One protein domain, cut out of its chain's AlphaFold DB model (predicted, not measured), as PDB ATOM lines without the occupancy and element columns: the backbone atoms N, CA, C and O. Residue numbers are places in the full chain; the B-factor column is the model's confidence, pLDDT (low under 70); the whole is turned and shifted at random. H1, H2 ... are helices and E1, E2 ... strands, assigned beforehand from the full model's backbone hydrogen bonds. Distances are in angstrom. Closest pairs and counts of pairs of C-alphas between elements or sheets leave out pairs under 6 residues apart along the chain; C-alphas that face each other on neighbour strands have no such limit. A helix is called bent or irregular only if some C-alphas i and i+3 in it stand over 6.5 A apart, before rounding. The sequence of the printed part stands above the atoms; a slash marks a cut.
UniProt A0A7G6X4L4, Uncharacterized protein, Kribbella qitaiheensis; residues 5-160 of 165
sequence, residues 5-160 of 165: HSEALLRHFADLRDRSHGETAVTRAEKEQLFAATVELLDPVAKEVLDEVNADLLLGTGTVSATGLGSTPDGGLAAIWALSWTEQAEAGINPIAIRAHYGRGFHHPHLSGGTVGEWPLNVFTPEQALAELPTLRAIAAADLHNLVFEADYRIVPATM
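AT A GLANCE: This is residues 5 to 160 of the 165 residues of an uncharacterized protein of Kribbella qitaiheensis (UniProt A0A7G6X4L4). A four-stranded antiparallel sheet forms a wall, and one of its faces is covered by two helices, the long bent H2 and H5, both running along the strands; no named helix covers the other face. H1 and H3 sit towards opposite ends of the long axis, off the sheet, and the short H4 lies beside the bend of H2. The printed part has 156 residues, with five named helices and four named strands in the order H1 H2 E1 E2 H3 E3 E4 H4 H5; the sheet's order is E1 - E2 - E3 - E4. The class is mixed, helices and strands, and the whole is compact, with a radius of gyration of the C-alphas of 16.2 A, yet elongated, spanning 51 by 31 by 22 A.

IN THESE COORDINATES: In the sheet, E1 is residues 63 to 66, E2 is residues 77 to 84 and 22.4 A long, E3 is residues 96 to 102 and 19.6 A long, and E4 is residues 110 to 113. H2, residues 28 to 57, was assigned as one helix by its hydrogen bonds but is bent, with C-alphas 41 and 44 7.0 A apart; its arms are H2a, residues 28 to 41, and H2b, residues 44 to 57, each 19.8 A long. H5, residues 133 to 148, is 22.7 A long and ends at C-alpha 148 (10.734, 33.936, -4.408). H1, residues 5 to 18, is 20.0 A long and begins at C-alpha 5 (12.462, 24.346, -30.450). H3 is residues 86 to 90 and H4 residues 126 to 131.

HOW THE PARTS SIT: E1 and E2 form a hairpin, with N 65 and O 82 at 2.8 A. E2 and E3 are antiparallel, with N 79 and O 100 at 2.8 A. E3 and E4 form a hairpin, with N 99 and O 112 at 2.9 A. H2a, H2b and H5 are on the same face, making two layers, helices on one face of a sheet. H2a is over E2 and E3 at a height of 8.8 A, its closest C-alphas to E2 being Val 39 and Ala 79, 6.8 A. H2b is over E2 at 9.1 A. H5 is over E4, and only just over E3, at 5.6 A. H2b and H5 touch at a steep tilt of 45 degrees, closest at the C-alphas of Val 49 and Arg 137, 5.9 A. H4 is close to H1 but not clearly touching it, the C-alphas of His 5 and Ala 131 being 7.9 A apart. H1, H3 and H4 are not on the sheet. In H1, H2a, H2b, H3, H4 and H5 every O i to N i+4 pair is within hydrogen-bond range.

THE WHOLE: The C-alphas farthest apart, of Asp 18 and Met 160, are 51.8 A apart. The printed part has no cut. The link from E4 to H4, 12 residues, is long. The mean pLDDT of the printed part is 96.1, and no printed residue is under 70.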
ATOM      1  N   HIS A   5      12.033  25.249 -31.529       87.62
ATOM      2  CA  HIS A   5      12.462  24.346 -30.450       87.62
ATOM      3  C   HIS A   5      12.597  22.887 -30.903       87.62
ATOM      4  O   HIS A   5      13.518  22.180 -30.495       87.62
ATOM      5  N   SER A   6      11.694  22.417 -31.770       92.31
ATOM      6  CA  SER A   6      11.795  21.076 -32.345       92.31
ATOM      7  C   SER A   6      12.996  20.972 -33.283       92.31
ATOM      8  O   SER A   6      13.670  19.948 -33.285       92.31
ATOM      9  N   GLU A   7      13.305  22.021 -34.048       91.62
ATOM     10  CA  GLU A   7      14.497  22.052 -34.902       91.62
ATOM     11  C   GLU A   7      15.789  22.033 -34.081       91.62
ATOM     12  O   GLU A   7      16.711  21.294 -34.423       91.62
ATOM     13  N   ALA A   8      15.848  22.780 -32.973       91.81
ATOM     14  CA  ALA A   8      16.978  22.749 -32.045       91.81
ATOM     15  C   ALA A   8      17.189  21.351 -31.442       91.81
ATOM     16  O   ALA A   8      18.305  20.831 -31.465       91.81
ATOM     17  N   LEU A   9      16.114  20.693 -30.993       94.12
ATOM     18  CA  LEU A   9      16.175  19.319 -30.486       94.12
ATOM     19  C   LEU A   9      16.601  18.311 -31.556       94.12
ATOM     20  O   LEU A   9      17.413  17.428 -31.285       94.12
ATOM     21  N   LEU A  10      16.092  18.441 -32.783       95.00
ATOM     22  CA  LEU A  10      16.495  17.573 -33.889       95.00
ATOM     23  C   LEU A  10      17.983  17.744 -34.226       95.00
ATOM     24  O   LEU A  10      18.657  16.736 -34.437       95.00
ATOM     25  N   ARG A  11      18.515  18.978 -34.215       94.19
ATOM     26  CA  ARG A  11      19.963  19.227 -34.345       94.19
ATOM     27  C   ARG A  11      20.746  18.572 -33.211       94.19
ATOM     28  O   ARG A  11      21.711  17.862 -33.473       94.19
ATOM     29  N   HIS A  12      20.300  18.744 -31.967       94.44
ATOM     30  CA  HIS A  12      20.940  18.133 -30.804       94.44
ATOM     31  C   HIS A  12      21.028  16.603 -30.916       94.44
ATOM     32  O   HIS A  12      22.086  16.011 -30.698       94.44
ATOM     33  N   PHE A  13      19.928  15.949 -31.295       95.44
ATOM     34  CA  PHE A  13      19.898  14.498 -31.460       95.44
ATOM     35  C   PHE A  13      20.696  14.013 -32.674       95.44
ATOM     36  O   PHE A  13      21.274  12.927 -32.610       95.44
ATOM     37  N   ALA A  14      20.770  14.798 -33.753       94.12
ATOM     38  CA  ALA A  14      21.642  14.499 -34.888       94.12
ATOM     39  C   ALA A  14      23.122  14.522 -34.471       94.12
ATOM     40  O   ALA A  14      23.821  13.536 -34.696       94.12
ATOM     41  N   ASP A  15      23.558  15.567 -33.761       93.50
ATOM     42  CA  ASP A  15      24.924  15.663 -33.232       93.50
ATOM     43  C   ASP A  15      25.249  14.470 -32.305       93.50
ATOM     44  O   ASP A  15      26.336  13.895 -32.373       93.50
ATOM     45  N   LEU A  16      24.291  14.019 -31.477       93.06
ATOM     46  CA  LEU A  16      24.494  12.860 -30.592       93.06
ATOM     47  C   LEU A  16      24.638  11.555 -31.380       93.06
ATOM     48  O   LEU A  16      25.515  10.741 -31.076       93.06
ATOM     49  N   ARG A  17      23.779  11.351 -32.385       94.94
ATOM     50  CA  ARG A  17      23.817  10.187 -33.278       94.94
ATOM     51  C   ARG A  17      25.157  10.110 -34.010       94.94
ATOM     52  O   ARG A  17      25.753   9.036 -34.069       94.94
ATOM     53  N   ASP A  18      25.627  11.247 -34.516       91.94
ATOM     54  CA  ASP A  18      26.801  11.336 -35.387       91.94
ATOM     55  C   ASP A  18      28.102  11.576 -34.593       91.94
ATOM     56  O   ASP A  18      29.200  11.535 -35.149       91.94
ATOM     57  N   ARG A  19      27.991  11.748 -33.266       89.00
ATOM     58  CA  ARG A  19      29.079  12.051 -32.315       89.00
ATOM     59  C   ARG A  19      29.829  13.352 -32.621       89.00
ATOM     60  O   ARG A  19      30.925  13.568 -32.092       89.00
ATOM     61  N   SER A  20      29.237  14.238 -33.407       91.81
ATOM     62  CA  SER A  20      29.772  15.551 -33.761       91.81
ATOM     63  C   SER A  20      29.214  16.643 -32.837       91.81
ATOM     64  O   SER A  20      28.628  16.348 -31.797       91.81
ATOM     65  N   HIS A  21      29.494  17.904 -33.146       90.88
ATOM     66  CA  HIS A  21      28.777  19.080 -32.670       90.88
ATOM     67  C   HIS A  21      28.865  20.144 -33.763       90.88
ATOM     68  O   HIS A  21      29.965  20.401 -34.259       90.88
ATOM     69  N   GLY A  22      27.737  20.733 -34.161       86.69
ATOM     70  CA  GLY A  22      27.734  21.764 -35.206       86.69
ATOM     71  C   GLY A  22      28.292  21.258 -36.536       86.69
ATOM     72  O   GLY A  22      29.108  21.931 -37.158       86.69
ATOM     73  N   GLU A  23      27.891  20.044 -36.928       83.38
ATOM     74  CA  GLU A  23      28.288  19.321 -38.150       83.38
ATOM     75  C   GLU A  23      29.758  18.864 -38.212       83.38
ATOM     76  O   GLU A  23      30.014  17.726 -38.607       83.38
ATOM     77  N   THR A  24      30.724  19.692 -37.803       85.12
ATOM     78  CA  THR A  24      32.153  19.447 -38.073       85.12
ATOM     79  C   THR A  24      33.003  19.125 -36.850       85.12
ATOM     80  O   THR A  24      34.034  18.474 -37.003       85.12
ATOM     81  N   ALA A  25      32.630  19.567 -35.644       92.81
ATOM     82  CA  ALA A  25      33.484  19.367 -34.472       92.81
ATOM     83  C   ALA A  25      33.340  17.950 -33.908       92.81
ATOM     84  O   ALA A  25      32.246  17.526 -33.535       92.81
ATOM     85  N   VAL A  26      34.450  17.225 -33.777       92.88
ATOM     86  CA  VAL A  26      34.449  15.835 -33.286       92.88
ATOM     87  C   VAL A  26      35.225  15.724 -31.979       92.88
ATOM     88  O   VAL A  26      34.771  15.074 -31.033       92.88
ATOM     89  N   THR A  27      36.379  16.379 -31.893       94.38
ATOM     90  CA  THR A  27      37.222  16.388 -30.696       94.38
ATOM     91  C   THR A  27      36.684  17.351 -29.639       94.38
ATOM     92  O   THR A  27      36.003  18.326 -29.947       94.38
ATOM     93  N   ARG A  28      37.029  17.118 -28.366       93.94
ATOM     94  CA  ARG A  28      36.637  18.017 -27.266       93.94
ATOM     95  C   ARG A  28      37.088  19.460 -27.512       93.94
ATOM     96  O   ARG A  28      36.292  20.366 -27.316       93.94
ATOM     97  N   ALA A  29      38.317  19.651 -27.989       95.06
ATOM     98  CA  ALA A  29      38.871  20.977 -28.247       95.06
ATOM     99  C   ALA A  29      38.089  21.736 -29.333       95.06
ATOM    100  O   ALA A  29      37.776  22.909 -29.151       95.06
ATOM    101  N   GLU A  30      37.711  21.072 -30.430       95.75
ATOM    102  CA  GLU A  30      36.875  21.686 -31.475       95.75
ATOM    103  C   GLU A  30      35.484  22.050 -30.935       95.75
ATOM    104  O   GLU A  30      34.963  23.126 -31.219       95.75
ATOM    105  N   LYS A  31      34.889  21.176 -30.112       95.88
ATOM    106  CA  LYS A  31      33.580  21.424 -29.490       95.88
ATOM    107  C   LYS A  31      33.627  22.592 -28.505       95.88
ATOM    108  O   LYS A  31      32.689  23.377 -28.456       95.88
ATOM    109  N   GLU A  32      34.714  22.736 -27.751       96.38
ATOM    110  CA  GLU A  32      34.929  23.873 -26.850       96.38
ATOM    111  C   GLU A  32      35.142  25.188 -27.609       96.38
ATOM    112  O   GLU A  32      34.635  26.221 -27.176       96.38
ATOM    113  N   GLN A  33      35.822  25.162 -28.759       96.44
ATOM    114  CA  GLN A  33      35.941  26.335 -29.635       96.44
ATOM    115  C   GLN A  33      34.583  26.761 -30.201       96.44
ATOM    116  O   GLN A  33      34.267  27.951 -30.194       96.44
ATOM    117  N   LEU A  34      33.759  25.804 -30.643       96.62
ATOM    118  CA  LEU A  34      32.385  26.098 -31.051       96.62
ATOM    119  C   LEU A  34      31.565  26.651 -29.889       96.62
ATOM    120  O   LEU A  34      30.887  27.655 -30.063       96.62
ATOM    121  N   PHE A  35      31.675  26.059 -28.700       97.75
ATOM    122  CA  PHE A  35      30.974  26.549 -27.518       97.75
ATOM    123  C   PHE A  35      31.365  27.992 -27.166       97.75
ATOM    124  O   PHE A  35      30.494  28.793 -26.834       97.75
ATOM    125  N   ALA A  36      32.644  28.356 -27.302       98.00
ATOM    126  CA  ALA A  36      33.088  29.736 -27.128       98.00
ATOM    127  C   ALA A  36      32.395  30.688 -28.119       98.00
ATOM    128  O   ALA A  36      31.881  31.724 -27.711       98.00
ATOM    129  N   ALA A  37      32.303  30.310 -29.398       98.00
ATOM    130  CA  ALA A  37      31.574  31.093 -30.396       98.00
ATOM    131  C   ALA A  37      30.064  31.162 -30.097       98.00
ATOM    132  O   ALA A  37      29.444  32.210 -30.272       98.00
ATOM    133  N   THR A  38      29.469  30.074 -29.602       97.88
ATOM    134  CA  THR A  38      28.068  30.041 -29.165       97.88
ATOM    135  C   THR A  38      27.799  31.020 -28.023       97.88
ATOM    136  O   THR A  38      26.766  31.684 -28.033       97.88
ATOM    137  N   VAL A  39      28.715  31.148 -27.057       98.56
ATOM    138  CA  VAL A  39      28.582  32.119 -25.955       98.56
ATOM    139  C   VAL A  39      28.533  33.556 -26.479       98.56
ATOM    140  O   VAL A  39      27.668  34.314 -26.051       98.56
ATOM    141  N   GLU A  40      29.382  33.911 -27.446       98.50
ATOM    142  CA  GLU A  40      29.361  35.244 -28.073       98.50
ATOM    143  C   GLU A  40      28.044  35.516 -28.821       98.50
ATOM    144  O   GLU A  40      27.521  36.627 -28.781       98.50
ATOM    145  N   LEU A  41      27.467  34.497 -29.473       98.69
ATOM    146  CA  LEU A  41      26.164  34.612 -30.139       98.69
ATOM    147  C   LEU A  41      25.010  34.813 -29.146       98.69
ATOM    148  O   LEU A  41      24.053  35.522 -29.455       98.69
ATOM    149  N   LEU A  42      25.085  34.177 -27.975       98.62
ATOM    150  CA  LEU A  42      24.055  34.265 -26.941       98.62
ATOM    151  C   LEU A  42      24.135  35.548 -26.117       98.62
ATOM    152  O   LEU A  42      23.104  35.974 -25.606       98.62
ATOM    153  N   ASP A  43      25.312  36.162 -25.981       98.75
ATOM    154  CA  ASP A  43      25.518  37.329 -25.117       98.75
ATOM    155  C   ASP A  43      24.490  38.461 -25.308       98.75
ATOM    156  O   ASP A  43      23.869  38.852 -24.314       98.75
ATOM    157  N   PRO A  44      24.226  38.966 -26.532       98.62
ATOM    158  CA  PRO A  44      23.212  40.001 -26.716       98.62
ATOM    159  C   PRO A  44      21.796  39.513 -26.376       98.62
ATOM    160  O   PRO A  44      21.016  40.269 -25.807       98.62
ATOM    161  N   VAL A  45      21.474  38.248 -26.668       98.69
ATOM    162  CA  VAL A  45      20.131  37.680 -26.461       98.69
ATOM    163  C   VAL A  45      19.850  37.442 -24.975       98.69
ATOM    164  O   VAL A  45      18.760  37.725 -24.486       98.69
ATOM    165  N   ALA A  46      20.837  36.947 -24.225       98.81
ATOM    166  CA  ALA A  46      20.718  36.740 -22.786       98.81
ATOM    167  C   ALA A  46      20.580  38.072 -22.037       98.81
ATOM    168  O   ALA A  46      19.759  38.178 -21.127       98.81
ATOM    169  N   LYS A  47      21.341  39.098 -22.442       98.88
ATOM    170  CA  LYS A  47      21.218  40.452 -21.885       98.88
ATOM    171  C   LYS A  47      19.850  41.060 -22.168       98.88
ATOM    172  O   LYS A  47      19.241  41.556 -21.232       98.88
ATOM    173  N   GLU A  48      19.340  40.935 -23.396       98.81
ATOM    174  CA  GLU A  48      17.989  41.393 -23.758       98.81
ATOM    175  C   GLU A  48      16.926  40.786 -22.833       98.81
ATOM    176  O   GLU A  48      16.132  41.515 -22.247       98.81
ATOM    177  N   VAL A  49      16.958  39.468 -22.614       98.88
ATOM    178  CA  VAL A  49      16.000  38.790 -21.724       98.88
ATOM    179  C   VAL A  49      16.105  39.269 -20.275       98.88
ATOM    180  O   VAL A  49      15.086  39.446 -19.606       98.88
ATOM    181  N   LEU A  50      17.319  39.468 -19.759       98.88
ATOM    182  CA  LEU A  50      17.490  39.975 -18.398       98.88
ATOM    183  C   LEU A  50      17.072  41.448 -18.283       98.88
ATOM    184  O   LEU A  50      16.495  41.828 -17.268       98.88
ATOM    185  N   ASP A  51      17.297  42.261 -19.313       98.81
ATOM    186  CA  ASP A  51      16.832  43.648 -19.360       98.81
ATOM    187  C   ASP A  51      15.297  43.737 -19.423       98.81
ATOM    188  O   ASP A  51      14.718  44.597 -18.757       98.81
ATOM    189  N   GLU A  52      14.622  42.824 -20.133       98.75
ATOM    190  CA  GLU A  52      13.154  42.695 -20.114       98.75
ATOM    191  C   GLU A  52      12.641  42.415 -18.696       98.75
ATOM    192  O   GLU A  52      11.787  43.136 -18.182       98.75
ATOM    193  N   VAL A  53      13.212  41.410 -18.021       98.62
ATOM    194  CA  VAL A  53      12.855  41.077 -16.631       98.62
ATOM    195  C   VAL A  53      13.125  42.258 -15.697       98.62
ATOM    196  O   VAL A  53      12.310  42.565 -14.826       98.62
ATOM    197  N   ASN A  54      14.255  42.942 -15.881       98.69
ATOM    198  CA  ASN A  54      14.612  44.113 -15.093       98.69
ATOM    199  C   ASN A  54      13.588  45.245 -15.265       98.69
ATOM    200  O   ASN A  54      13.122  45.811 -14.277       98.69
ATOM    201  N   ALA A  55      13.217  45.560 -16.504       98.38
ATOM    202  CA  ALA A  55      12.259  46.614 -16.809       98.38
ATOM    203  C   ALA A  55      10.864  46.298 -16.253       98.38
ATOM    204  O   ALA A  55      10.268  47.141 -15.577       98.38
ATOM    205  N   ASP A  56      10.373  45.081 -16.492       97.50
ATOM    206  CA  ASP A  56       8.986  44.712 -16.206       97.50
ATOM    207  C   ASP A  56       8.754  44.361 -14.731       97.50
ATOM    208  O   ASP A  56       7.718  44.716 -14.163       97.50
ATOM    209  N   LEU A  57       9.701  43.664 -14.091       97.62
ATOM    210  CA  LEU A  57       9.514  43.093 -12.750       97.62
ATOM    211  C   LEU A  57      10.348  43.788 -11.670       97.62
ATOM    212  O   LEU A  57       9.915  43.860 -10.516       97.62
ATOM    213  N   LEU A  58      11.520  44.316 -12.032       97.56
ATOM    214  CA  LEU A  58      12.416  45.007 -11.099       97.56
ATOM    215  C   LEU A  58      12.357  46.534 -11.231       97.56
ATOM    216  O   LEU A  58      13.073  47.238 -10.528       97.56
ATOM    217  N   LEU A  59      11.488  47.066 -12.099       97.25
ATOM    218  CA  LEU A  59      11.300  48.506 -12.313       97.25
ATOM    219  C   LEU A  59      12.601  49.239 -12.703       97.25
ATOM    220  O   LEU A  59      12.780  50.419 -12.393       97.25
ATOM    221  N   GLY A  60      13.520  48.535 -13.370       97.75
ATOM    222  CA  GLY A  60      14.811  49.062 -13.814       97.75
ATOM    223  C   GLY A  60      15.845  49.271 -12.702       97.75
ATOM    224  O   GLY A  60      16.837  49.958 -12.937       97.75
ATOM    225  N   THR A  61      15.636  48.726 -11.497       97.06
ATOM    226  CA  THR A  61      16.600  48.843 -10.383       97.06
ATOM    227  C   THR A  61      17.679  47.761 -10.400       97.06
ATOM    228  O   THR A  61      18.683  47.876  -9.695       97.06
ATOM    229  N   GLY A  62      17.490  46.712 -11.201       98.38
ATOM    230  CA  GLY A  62      18.427  45.611 -11.329       98.38
ATOM    231  C   GLY A  62      19.641  45.945 -12.195       98.38
ATOM    232  O   GLY A  62      19.625  46.843 -13.037       98.38
ATOM    233  N   THR A  63      20.716  45.188 -11.983       98.75
ATOM    234  CA  THR A  63      21.973  45.271 -12.734       98.75
ATOM    235  C   THR A  63      22.248  43.946 -13.428       98.75
ATOM    236  O   THR A  63      22.374  42.911 -12.769       98.75
ATOM    237  N   VAL A  64      22.384  43.991 -14.755       98.81
ATOM    238  CA  VAL A  64      22.821  42.849 -15.560       98.81
ATOM    239  C   VAL A  64      24.346  42.760 -15.547       98.81
ATOM    240  O   VAL A  64      25.050  43.748 -15.757       98.81
ATOM    241  N   SER A  65      24.868  41.558 -15.323       98.56
ATOM    242  CA  SER A  65      26.295  41.244 -15.396       98.56
ATOM    243  C   SER A  65      26.530  39.986 -16.227       98.56
ATOM    244  O   SER A  65      25.643  39.145 -16.362       98.56
ATOM    245  N   ALA A  66      27.728  39.861 -16.795       98.31
ATOM    246  CA  ALA A  66      28.147  38.687 -17.547       98.31
ATOM    247  C   ALA A  66      29.572  38.303 -17.146       98.31
ATOM    248  O   ALA A  66      30.447  39.166 -17.057       98.31
ATOM    249  N   THR A  67      29.822  37.015 -16.918       97.44
ATOM    250  CA  THR A  67      31.165  36.527 -16.556       97.44
ATOM    251  C   THR A  67      32.100  36.409 -17.758       97.44
ATOM    252  O   THR A  67      33.311  36.307 -17.579       97.44
ATOM    253  N   GLY A  68      31.541  36.362 -18.972       95.56
ATOM    254  CA  GLY A  68      32.226  35.802 -20.135       95.56
ATOM    255  C   GLY A  68      32.479  34.298 -19.973       95.56
ATOM    256  O   GLY A  68      32.064  33.683 -18.984       95.56
ATOM    257  N   LEU A  69      33.159  33.704 -20.955       97.88
ATOM    258  CA  LEU A  69      33.556  32.299 -20.909       97.88
ATOM    259  C   LEU A  69      34.703  32.089 -19.907       97.88
ATOM    260  O   LEU A  69      35.757  32.714 -20.015       97.88
ATOM    261  N   GLY A  70      34.528  31.156 -18.973       97.38
ATOM    262  CA  GLY A  70      35.540  30.782 -17.987       97.38
ATOM    263  C   GLY A  70      35.540  29.288 -17.671       97.38
ATOM    264  O   GLY A  70      34.581  28.572 -17.957       97.38
ATOM    265  N   SER A  71      36.632  28.808 -17.076       96.56
ATOM    266  CA  SER A  71      36.737  27.422 -16.608       96.56
ATOM    267  C   SER A  71      35.928  27.196 -15.335       96.56
ATOM    268  O   SER A  71      35.912  28.036 -14.436       96.56
ATOM    269  N   THR A  72      35.305  26.027 -15.230       95.00
ATOM    270  CA  THR A  72      34.550  25.605 -14.046       95.00
ATOM    271  C   THR A  72      35.366  24.636 -13.176       95.00
ATOM    272  O   THR A  72      36.282  23.977 -13.679       95.00
ATOM    273  N   PRO A  73      35.064  24.503 -11.867       92.38
ATOM    274  CA  PRO A  73      35.824  23.633 -10.957       92.38
ATOM    275  C   PRO A  73      35.859  22.148 -11.346       92.38
ATOM    276  O   PRO A  73      36.799  21.441 -10.990       92.38
ATOM    277  N   ASP A  74      34.861  21.664 -12.088       90.44
ATOM    278  CA  ASP A  74      34.807  20.297 -12.624       90.44
ATOM    279  C   ASP A  74      35.669  20.105 -13.890       90.44
ATOM    280  O   ASP A  74      35.693  19.015 -14.473       90.44
ATOM    281  N   GLY A  75      36.397  21.143 -14.315       92.06
ATOM    282  CA  GLY A  75      37.231  21.144 -15.515       92.06
ATOM    283  C   GLY A  75      36.445  21.338 -16.812       92.06
ATOM    284  O   GLY A  75      36.938  20.954 -17.871       92.06
ATOM    285  N   GLY A  76      35.221  21.865 -16.731       96.38
ATOM    286  CA  GLY A  76      34.423  22.294 -17.876       96.38
ATOM    287  C   GLY A  76      34.597  23.781 -18.197       96.38
ATOM    288  O   GLY A  76      35.531  24.445 -17.736       96.38
ATOM    289  N   LEU A  77      33.663  24.300 -18.992       98.12
ATOM    290  CA  LEU A  77      33.557  25.715 -19.342       98.12
ATOM    291  C   LEU A  77      32.150  26.227 -19.040       98.12
ATOM    292  O   LEU A  77      31.182  25.482 -19.190       98.12
ATOM    293  N   ALA A  78      32.017  27.497 -18.676       98.25
ATOM    294  CA  ALA A  78      30.720  28.146 -18.544       98.25
ATOM    295  C   ALA A  78      30.794  29.647 -18.823       98.25
ATOM    296  O   ALA A  78      31.837  30.273 -18.643       98.25
ATOM    297  N   ALA A  79      29.655  30.204 -19.213       98.62
ATOM    298  CA  ALA A  79      29.365  31.625 -19.188       98.62
ATOM    299  C   ALA A  79      28.037  31.838 -18.459       98.62
ATOM    300  O   ALA A  79      27.092  31.062 -18.630       98.62
ATOM    301  N   ILE A  80      27.985  32.865 -17.614       98.69
ATOM    302  CA  ILE A  80      26.815  33.194 -16.804       98.69
ATOM    303  C   ILE A  80      26.436  34.643 -17.078       98.69
ATOM    304  O   ILE A  80      27.283  35.534 -16.975       98.69
ATOM    305  N   TRP A  81      25.158  34.858 -17.372       98.88
ATOM    306  CA  TRP A  81      24.506  36.160 -17.341       98.88
ATOM    307  C   TRP A  81      23.616  36.209 -16.110       98.88
ATOM    308  O   TRP A  81      22.839  35.282 -15.882       98.88
ATOM    309  N   ALA A  82      23.747  37.257 -15.307       98.81
ATOM    310  CA  ALA A  82      23.040  37.371 -14.043       98.81
ATOM    311  C   ALA A  82      22.369  38.731 -13.888       98.81
ATOM    312  O   ALA A  82      22.943  39.750 -14.274       98.81
ATOM    313  N   LEU A  83      21.184  38.736 -13.279       98.88
ATOM    314  CA  LEU A  83      20.443  39.935 -12.899       98.88
ATOM    315  C   LEU A  83      20.312  39.987 -11.375       98.88
ATOM    316  O   LEU A  83      19.656  39.138 -10.768       98.88
ATOM    317  N   SER A  84      20.954  40.987 -10.770       98.75
ATOM    318  CA  SER A  84      20.932  41.244  -9.324       98.75
ATOM    319  C   SER A  84      20.188  42.535  -9.007       98.75
ATOM    320  O   SER A  84      20.214  43.467  -9.809       98.75
ATOM    321  N   TRP A  85      19.593  42.624  -7.820       98.31
ATOM    322  CA  TRP A  85      18.969  43.850  -7.308       98.31
ATOM    323  C   TRP A  85      19.021  43.892  -5.774       98.31
ATOM    324  O   TRP A  85      19.364  42.900  -5.127       98.31
ATOM    325  N   THR A  86      18.731  45.054  -5.185       97.50
ATOM    326  CA  THR A  86      18.959  45.322  -3.756       97.50
ATOM    327  C   THR A  86      18.207  44.363  -2.839       97.50
ATOM    328  O   THR A  86      18.830  43.739  -1.986       97.50
ATOM    329  N   GLU A  87      16.900  44.194  -3.029       95.62
ATOM    330  CA  GLU A  87      16.049  43.372  -2.164       95.62
ATOM    331  C   GLU A  87      16.490  41.900  -2.153       95.62
ATOM    332  O   GLU A  87      16.494  41.260  -1.101       95.62
ATOM    333  N   GLN A  88      16.920  41.368  -3.303       97.31
ATOM    334  CA  GLN A  88      17.484  40.017  -3.414       97.31
ATOM    335  C   GLN A  88      18.852  39.902  -2.739       97.31
ATOM    336  O   GLN A  88      19.103  38.927  -2.027       97.31
ATOM    337  N   ALA A  89      19.729  40.889  -2.928       97.75
ATOM    338  CA  ALA A  89      21.060  40.883  -2.330       97.75
ATOM    339  C   ALA A  89      21.007  41.014  -0.796       97.75
ATOM    340  O   ALA A  89      21.711  40.290  -0.092       97.75
ATOM    341  N   GLU A  90      20.147  41.888  -0.269       96.62
ATOM    342  CA  GLU A  90      19.945  42.069   1.175       96.62
ATOM    343  C   GLU A  90      19.325  40.833   1.839       96.62
ATOM    344  O   GLU A  90      19.626  40.538   2.997       96.62
ATOM    345  N   ALA A  91      18.514  40.073   1.098       96.56
ATOM    346  CA  ALA A  91      17.985  38.787   1.543       96.56
ATOM    347  C   ALA A  91      19.017  37.640   1.485       96.56
ATOM    348  O   ALA A  91      18.731  36.545   1.967       96.56
ATOM    349  N   GLY A  92      20.209  37.866   0.918       97.31
ATOM    350  CA  GLY A  92      21.253  36.844   0.777       97.31
ATOM    351  C   GLY A  92      20.915  35.736  -0.230       97.31
ATOM    352  O   GLY A  92      21.497  34.656  -0.163       97.31
ATOM    353  N   ILE A  93      19.973  35.995  -1.139       97.69
ATOM    354  CA  ILE A  93      19.529  35.060  -2.184       97.69
ATOM    355  C   ILE A  93      20.492  35.156  -3.375       97.69
ATOM    356  O   ILE A  93      21.241  36.121  -3.480       97.69
ATOM    357  N   ASN A  94      20.515  34.180  -4.280       98.19
ATOM    358  CA  ASN A  94      21.279  34.290  -5.530       98.19
ATOM    359  C   ASN A  94      20.566  35.198  -6.555       98.19
ATOM    360  O   ASN A  94      19.348  35.355  -6.491       98.19
ATOM    361  N   PRO A  95      21.285  35.805  -7.515       98.50
ATOM    362  CA  PRO A  95      20.636  36.504  -8.620       98.50
ATOM    363  C   PRO A  95      19.890  35.535  -9.541       98.50
ATOM    364  O   PRO A  95      20.188  34.339  -9.559       98.50
ATOM    365  N   ILE A  96      18.999  36.073 -10.379       98.75
ATOM    366  CA  ILE A  96      18.522  35.332 -11.555       98.75
ATOM    367  C   ILE A  96      19.739  35.041 -12.424       98.75
ATOM    368  O   ILE A  96      20.524  35.953 -12.694       98.75
ATOM    369  N   ALA A  97      19.883  33.802 -12.881       98.56
ATOM    370  CA  ALA A  97      20.991  33.382 -13.716       98.56
ATOM    371  C   ALA A  97      20.506  32.675 -14.983       98.56
ATOM    372  O   ALA A  97      19.664  31.782 -14.947       98.56
ATOM    373  N   ILE A  98      21.123  33.025 -16.107       98.81
ATOM    374  CA  ILE A  98      21.135  32.229 -17.332       98.81
ATOM    375  C   ILE A  98      22.556  31.696 -17.480       98.81
ATOM    376  O   ILE A  98      23.516  32.469 -17.513       98.81
ATOM    377  N   ARG A  99      22.709  30.375 -17.569       98.50
ATOM    378  CA  ARG A  99      24.014  29.718 -17.673       98.50
ATOM    379  C   ARG A  99      24.112  28.916 -18.957       98.50
ATOM    380  O   ARG A  99      23.400  27.931 -19.119       98.50
ATOM    381  N   ALA A 100      25.080  29.255 -19.801       98.50
ATOM    382  CA  ALA A 100      25.582  28.352 -20.827       98.50
ATOM    383  C   ALA A 100      26.770  27.581 -20.243       98.50
ATOM    384  O   ALA A 100      27.703  28.194 -19.724       98.50
ATOM    385  N   HIS A 101      26.772  26.251 -20.297       97.94
ATOM    386  CA  HIS A 101      27.877  25.468 -19.742       97.94
ATOM    387  C   HIS A 101      28.157  24.177 -20.503       97.94
ATOM    388  O   HIS A 101      27.266  23.523 -21.041       97.94
ATOM    389  N   TYR A 102      29.431  23.794 -20.506       97.38
ATOM    390  CA  TYR A 102      29.939  22.580 -21.116       97.38
ATOM    391  C   TYR A 102      30.784  21.786 -20.115       97.38
ATOM    392  O   TYR A 102      32.017  21.870 -20.091       97.38
ATOM    393  N   GLY A 103      30.100  20.995 -19.285       94.38
ATOM    394  CA  GLY A 103      30.734  20.148 -18.273       94.38
ATOM    395  C   GLY A 103      31.732  19.156 -18.875       94.38
ATOM    396  O   GLY A 103      31.605  18.733 -20.031       94.38
ATOM    397  N   ARG A 104      32.734  18.750 -18.087       92.19
ATOM    398  CA  ARG A 104      33.829  17.871 -18.548       92.19
ATOM    399  C   ARG A 104      33.336  16.537 -19.121       92.19
ATOM    400  O   ARG A 104      33.935  16.001 -20.049       92.19
ATOM    401  N   GLY A 105      32.270  15.983 -18.544       88.81
ATOM    402  CA  GLY A 105      31.679  14.707 -18.958       88.81
ATOM    403  C   GLY A 105      30.598  14.821 -20.031       88.81
ATOM    404  O   GLY A 105      30.039  13.802 -20.430       88.81
ATOM    405  N   PHE A 106      30.253  16.033 -20.469       91.56
ATOM    406  CA  PHE A 106      29.135  16.234 -21.381       91.56
ATOM    407  C   PHE A 106      29.552  16.010 -22.831       91.56
ATOM    408  O   PHE A 106      30.656  16.363 -23.249       91.56
ATOM    409  N   HIS A 107      28.623  15.467 -23.619       90.50
ATOM    410  CA  HIS A 107      28.795  15.374 -25.065       90.50
ATOM    411  C   HIS A 107      28.630  16.746 -25.727       90.50
ATOM    412  O   HIS A 107      29.464  17.095 -26.562       90.50
ATOM    413  N   HIS A 108      27.641  17.535 -25.288       92.88
ATOM    414  CA  HIS A 108      27.303  18.870 -25.801       92.88
ATOM    415  C   HIS A 108      27.112  19.882 -24.662       92.88
ATOM    416  O   HIS A 108      26.877  19.470 -23.521       92.88
ATOM    417  N   PRO A 109      27.217  21.188 -24.952       96.25
ATOM    418  CA  PRO A 109      26.857  22.225 -23.996       96.25
ATOM    419  C   PRO A 109      25.342  22.282 -23.748       96.25
ATOM    420  O   PRO A 109      24.542  21.769 -24.538       96.25
ATOM    421  N   HIS A 110      24.963  22.932 -22.649       97.38
ATOM    422  CA  HIS A 110      23.577  23.124 -22.225       97.38
ATOM    423  C   HIS A 110      23.324  24.552 -21.736       97.38
ATOM    424  O   HIS A 110      24.252  25.270 -21.346       97.38
ATOM    425  N   LEU A 111      22.048  24.932 -21.746       98.06
ATOM    426  CA  LEU A 111      21.504  26.094 -21.056       98.06
ATOM    427  C   LEU A 111      20.825  25.646 -19.758       98.06
ATOM    428  O   LEU A 111      20.132  24.633 -19.747       98.06
ATOM    429  N   SER A 112      20.966  26.421 -18.689       98.19
ATOM    430  CA  SER A 112      20.229  26.214 -17.439       98.19
ATOM    431  C   SER A 112      19.959  27.538 -16.726       98.19
ATOM    432  O   SER A 112      20.551  28.566 -17.067       98.19
ATOM    433  N   GLY A 113      19.095  27.497 -15.711       98.12
ATOM    434  CA  GLY A 113      18.954  28.586 -14.739       98.12
ATOM    435  C   GLY A 113      19.831  28.375 -13.505       98.12
ATOM    436  O   GLY A 113      20.590  27.402 -13.441       98.12
ATOM    437  N   GLY A 114      19.702  29.253 -12.506       96.50
ATOM    438  CA  GLY A 114      20.261  29.026 -11.167       96.50
ATOM    439  C   GLY A 114      19.551  27.898 -10.408       96.50
ATOM    440  O   GLY A 114      20.185  27.147  -9.667       96.50
ATOM    441  N   THR A 115      18.247  27.740 -10.642       97.12
ATOM    442  CA  THR A 115      17.352  26.816  -9.922       97.12
ATOM    443  C   THR A 115      16.610  25.832 -10.835       97.12
ATOM    444  O   THR A 115      15.955  24.910 -10.347       97.12
ATOM    445  N   VAL A 116      16.694  26.005 -12.158       96.25
ATOM    446  CA  VAL A 116      16.042  25.137 -13.151       96.25
ATOM    447  C   VAL A 116      17.057  24.373 -13.992       96.25
ATOM    448  O   VAL A 116      18.179  24.831 -14.195       96.25
ATOM    449  N   GLY A 117      16.638  23.185 -14.437       92.06
ATOM    450  CA  GLY A 117      17.484  22.177 -15.074       92.06
ATOM    451  C   GLY A 117      17.940  22.510 -16.495       92.06
ATOM    452  O   GLY A 117      18.152  23.661 -16.852       92.06
ATOM    453  N   GLU A 118      18.136  21.467 -17.293       94.38
ATOM    454  CA  GLU A 118      18.938  21.540 -18.514       94.38
ATOM    455  C   GLU A 118      18.096  21.640 -19.792       94.38
ATOM    456  O   GLU A 118      17.170  20.854 -20.012       94.38
ATOM    457  N   TRP A 119      18.503  22.547 -20.679       96.19
ATOM    458  CA  TRP A 119      18.086  22.631 -22.077       96.19
ATOM    459  C   TRP A 119      19.287  22.356 -22.991       96.19
ATOM    460  O   TRP A 119      20.405  22.769 -22.680       96.19
ATOM    461  N   PRO A 120      19.096  21.676 -24.133       95.25
ATOM    462  CA  PRO A 120      20.177  21.464 -25.092       95.25
ATOM    463  C   PRO A 120      20.648  22.797 -25.684       95.25
ATOM    464  O   PRO A 120      19.829  23.668 -25.964       95.25
ATOM    465  N   LEU A 121      21.952  22.932 -25.945       96.19
ATOM    466  CA  LEU A 121      22.510  24.108 -26.610       96.19
ATOM    467  C   LEU A 121      23.190  23.724 -27.933       96.19
ATOM    468  O   LEU A 121      24.340  23.294 -27.967       96.19
ATOM    469  N   ASN A 122      22.468  23.903 -29.043       94.56
ATOM    470  CA  ASN A 122      22.956  23.678 -30.413       94.56
ATOM    471  C   ASN A 122      22.655  24.917 -31.273       94.56
ATOM    472  O   ASN A 122      21.795  24.900 -32.168       94.56
ATOM    473  N   VAL A 123      23.360  25.999 -30.928       96.25
ATOM    474  CA  VAL A 123      23.292  27.327 -31.547       96.25
ATOM    475  C   VAL A 123      24.635  27.644 -32.194       96.25
ATOM    476  O   VAL A 123      25.668  27.681 -31.525       96.25
ATOM    477  N   PHE A 124      24.600  27.899 -33.497       95.69
ATOM    478  CA  PHE A 124      25.780  28.113 -34.338       95.69
ATOM    479  C   PHE A 124      25.653  29.351 -35.240       95.69
ATOM    480  O   PHE A 124      26.572  29.666 -35.988       95.69
ATOM    481  N   THR A 125      24.513  30.047 -35.194       96.81
ATOM    482  CA  THR A 125      24.218  31.240 -36.007       96.81
ATOM    483  C   THR A 125      23.442  32.278 -35.189       96.81
ATOM    484  O   THR A 125      22.768  31.894 -34.227       96.81
ATOM    485  N   PRO A 126      23.481  33.572 -35.563       97.88
ATOM    486  CA  PRO A 126      22.681  34.610 -34.909       97.88
ATOM    487  C   PRO A 126      21.175  34.318 -34.927       97.88
ATOM    488  O   PRO A 126      20.492  34.526 -33.929       97.88
ATOM    489  N   GLU A 127      20.650  33.776 -36.026       96.75
ATOM    490  CA  GLU A 127      19.230  33.438 -36.157       96.75
ATOM    491  C   GLU A 127      18.824  32.330 -35.180       96.75
ATOM    492  O   GLU A 127      17.744  32.379 -34.592       96.75
ATOM    493  N   GLN A 128      19.699  31.341 -34.970       96.81
ATOM    494  CA  GLN A 128      19.479  30.300 -33.967       96.81
ATOM    495  C   GLN A 128      19.566  30.855 -32.544       96.81
ATOM    496  O   GLN A 128      18.790  30.422 -31.701       96.81
ATOM    497  N   ALA A 129      20.458  31.814 -32.278       97.75
ATOM    498  CA  ALA A 129      20.540  32.464 -30.972       97.75
ATOM    499  C   ALA A 129      19.258  33.252 -30.665       97.75
ATOM    500  O   ALA A 129      18.678  33.093 -29.595       97.75
ATOM    501  N   LEU A 130      18.751  34.027 -31.630       97.00
ATOM    502  CA  LEU A 130      17.471  34.732 -31.501       97.00
ATOM    503  C   LEU A 130      16.294  33.768 -31.307       97.00
ATOM    504  O   LEU A 130      15.357  34.066 -30.566       97.00
ATOM    505  N   ALA A 131      16.341  32.592 -31.934       95.81
ATOM    506  CA  ALA A 131      15.324  31.563 -31.741       95.81
ATOM    507  C   ALA A 131      15.293  30.989 -30.310       95.81
ATOM    508  O   ALA A 131      14.279  30.399 -29.936       95.81
ATOM    509  N   GLU A 132      16.341  31.190 -29.501       96.88
ATOM    510  CA  GLU A 132      16.363  30.801 -28.085       96.88
ATOM    511  C   GLU A 132      15.673  31.807 -27.156       96.88
ATOM    512  O   GLU A 132      15.472  31.485 -25.985       96.88
ATOM    513  N   LEU A 133      15.242  32.982 -27.637       97.44
ATOM    514  CA  LEU A 133      14.538  33.979 -26.815       97.44
ATOM    515  C   LEU A 133      13.430  33.369 -25.930       97.44
ATOM    516  O   LEU A 133      13.423  33.638 -24.728       97.44
ATOM    517  N   PRO A 134      12.512  32.517 -26.439       96.88
ATOM    518  CA  PRO A 134      11.488  31.910 -25.591       96.88
ATOM    519  C   PRO A 134      12.068  30.975 -24.520       96.88
ATOM    520  O   PRO A 134      11.558  30.952 -23.402       96.88
ATOM    521  N   THR A 135      13.134  30.232 -24.835       96.94
ATOM    522  CA  THR A 135      13.828  29.352 -23.883       96.94
ATOM    523  C   THR A 135      14.474  30.171 -22.769       96.94
ATOM    524  O   THR A 135      14.267  29.885 -21.594       96.94
ATOM    525  N   LEU A 136      15.222  31.219 -23.125       98.50
ATOM    526  CA  LEU A 136      15.922  32.080 -22.170       98.50
ATOM    527  C   LEU A 136      14.943  32.833 -21.262       98.50
ATOM    528  O   LEU A 136      15.160  32.893 -20.052       98.50
ATOM    529  N   ARG A 137      13.821  33.327 -21.808       98.62
ATOM    530  CA  ARG A 137      12.729  33.919 -21.014       98.62
ATOM    531  C   ARG A 137      12.133  32.913 -20.038       98.62
ATOM    532  O   ARG A 137      11.909  33.249 -18.879       98.62
ATOM    533  N   ALA A 138      11.897  31.678 -20.484       98.19
ATOM    534  CA  ALA A 138      11.382  30.622 -19.618       98.19
ATOM    535  C   ALA A 138      12.368  30.277 -18.491       98.19
ATOM    536  O   ALA A 138      11.935  30.103 -17.354       98.19
ATOM    537  N   ILE A 139      13.672  30.236 -18.784       98.62
ATOM    538  CA  ILE A 139      14.726  30.052 -17.780       98.62
ATOM    539  C   ILE A 139      14.676  31.184 -16.752       98.62
ATOM    540  O   ILE A 139      14.504  30.903 -15.572       98.62
ATOM    541  N   ALA A 140      14.758  32.447 -17.183       98.69
ATOM    542  CA  ALA A 140      14.792  33.596 -16.278       98.69
ATOM    543  C   ALA A 140      13.519  33.712 -15.420       98.69
ATOM    544  O   ALA A 140      13.599  33.945 -14.213       98.69
ATOM    545  N   ALA A 141      12.343  33.501 -16.021       98.38
ATOM    546  CA  ALA A 141      11.066  33.544 -15.313       98.38
ATOM    547  C   ALA A 141      10.940  32.420 -14.276       98.38
ATOM    548  O   ALA A 141      10.502  32.663 -13.150       98.38
ATOM    549  N   ALA A 142      11.326  31.193 -14.638       98.25
ATOM    550  CA  ALA A 142      11.282  30.067 -13.715       98.25
ATOM    551  C   ALA A 142      12.310  30.217 -12.586       98.25
ATOM    552  O   ALA A 142      12.023  29.850 -11.448       98.25
ATOM    553  N   ASP A 143      13.471  30.806 -12.884       98.25
ATOM    554  CA  ASP A 143      14.492  31.089 -11.886       98.25
ATOM    555  C   ASP A 143      13.987  32.101 -10.854       98.25
ATOM    556  O   ASP A 143      13.953  31.796  -9.665       98.25
ATOM    557  N   LEU A 144      13.461  33.249 -11.300       98.12
ATOM    558  CA  LEU A 144      12.857  34.247 -10.410       98.12
ATOM    559  C   LEU A 144      11.723  33.658  -9.562       98.12
ATOM    560  O   LEU A 144      11.669  33.888  -8.355       98.12
ATOM    561  N   HIS A 145      10.829  32.883 -10.181       97.88
ATOM    562  CA  HIS A 145       9.740  32.211  -9.476       97.88
ATOM    563  C   HIS A 145      10.258  31.324  -8.336       97.88
ATOM    564  O   HIS A 145       9.673  31.304  -7.255       97.88
ATOM    565  N   ASN A 146      11.364  30.612  -8.555       97.81
ATOM    566  CA  ASN A 146      11.944  29.753  -7.533       97.81
ATOM    567  C   ASN A 146      12.647  30.551  -6.427       97.81
ATOM    568  O   ASN A 146      12.468  30.228  -5.254       97.81
ATOM    569  N   LEU A 147      13.369  31.624  -6.775       97.25
ATOM    570  CA  LEU A 147      14.037  32.501  -5.806       97.25
ATOM    571  C   LEU A 147      13.041  33.165  -4.840       97.25
ATOM    572  O   LEU A 147      13.358  33.377  -3.671       97.25
ATOM    573  N   VAL A 148      11.807  33.433  -5.283       96.31
ATOM    574  CA  VAL A 148      10.734  33.936  -4.408       96.31
ATOM    575  C   VAL A 148      10.434  32.977  -3.245       96.31
ATOM    576  O   VAL A 148      10.106  33.453  -2.161       96.31
ATOM    577  N   PHE A 149      10.596  31.656  -3.400       95.75
ATOM    578  CA  PHE A 149      10.405  30.710  -2.287       95.75
ATOM    579  C   PHE A 149      11.546  30.714  -1.265       95.75
ATOM    580  O   PHE A 149      11.355  30.221  -0.153       95.75
ATOM    581  N   GLU A 150      12.714  31.253  -1.614       95.00
ATOM    582  CA  GLU A 150      13.822  31.443  -0.669       95.00
ATOM    583  C   GLU A 150      13.600  32.669   0.235       95.00
ATOM    584  O   GLU A 150      14.225  32.782   1.290       95.00
ATOM    585  N   ALA A 151      12.653  33.545  -0.124       90.75
ATOM    586  CA  ALA A 151      12.132  34.593   0.745       90.75
ATOM    587  C   ALA A 151      10.608  34.745   0.619       90.75
ATOM    588  O   ALA A 151       9.855  33.995   1.234       90.75
ATOM    589  N   ASP A 152      10.156  35.777  -0.093       92.00
ATOM    590  CA  ASP A 152       8.752  36.140  -0.267       92.00
ATOM    591  C   ASP A 152       8.599  37.053  -1.494       92.00
ATOM    592  O   ASP A 152       9.571  37.679  -1.922       92.00
ATOM    593  N   TYR A 153       7.383  37.194  -2.037       93.75
ATOM    594  CA  TYR A 153       7.113  37.951  -3.276       93.75
ATOM    595  C   TYR A 153       7.607  39.405  -3.230       93.75
ATOM    596  O   TYR A 153       7.900  39.988  -4.271       93.75
ATOM    597  N   ARG A 154       7.761  39.971  -2.025       94.44
ATOM    598  CA  ARG A 154       8.284  41.321  -1.776       94.44
ATOM    599  C   ARG A 154       9.708  41.545  -2.281       94.44
ATOM    600  O   ARG A 154      10.107  42.699  -2.390       94.44
ATOM    601  N   ILE A 155      10.462  40.487  -2.596       95.56
ATOM    602  CA  ILE A 155      11.742  40.649  -3.291       95.56
ATOM    603  C   ILE A 155      11.555  41.126  -4.736       95.56
ATOM    604  O   ILE A 155      12.538  41.501  -5.345       95.56
ATOM    605  N   VAL A 156      10.344  41.125  -5.305       96.94
ATOM    606  CA  VAL A 156      10.067  41.598  -6.671       96.94
ATOM    607  C   VAL A 156       9.427  42.995  -6.614       96.94
ATOM    608  O   VAL A 156       8.238  43.088  -6.284       96.94
ATOM    609  N   PRO A 157      10.154  44.080  -6.954       95.81
ATOM    610  CA  PRO A 157       9.683  45.460  -6.805       95.81
ATOM    611  C   PRO A 157       8.304  45.751  -7.414       95.81
ATOM    612  O   PRO A 157       7.477  46.413  -6.782       95.81
ATOM    613  N   ALA A 158       8.007  45.211  -8.601       95.69
ATOM    614  CA  ALA A 158       6.728  45.432  -9.282       95.69
ATOM    615  C   ALA A 158       5.503  44.919  -8.498       95.69
ATOM    616  O   ALA A 158       4.390  45.390  -8.721       95.69
ATOM    617  N   THR A 159       5.682  43.988  -7.552       93.75
ATOM    618  CA  THR A 159       4.580  43.482  -6.710       93.75
ATOM    619  C   THR A 159       4.199  44.434  -5.578       93.75
ATOM    620  O   THR A 159       3.101  44.331  -5.032       93.75
ATOM    621  N   MET A 160       5.094  45.366  -5.236       90.25
ATOM    622  CA  MET A 160       4.919  46.335  -4.153       90.25
ATOM    623  C   MET A 160       4.529  47.723  -4.658       90.25
ATOM    624  O   MET A 160       4.017  48.533  -3.886       90.25
TER     625      MET A 160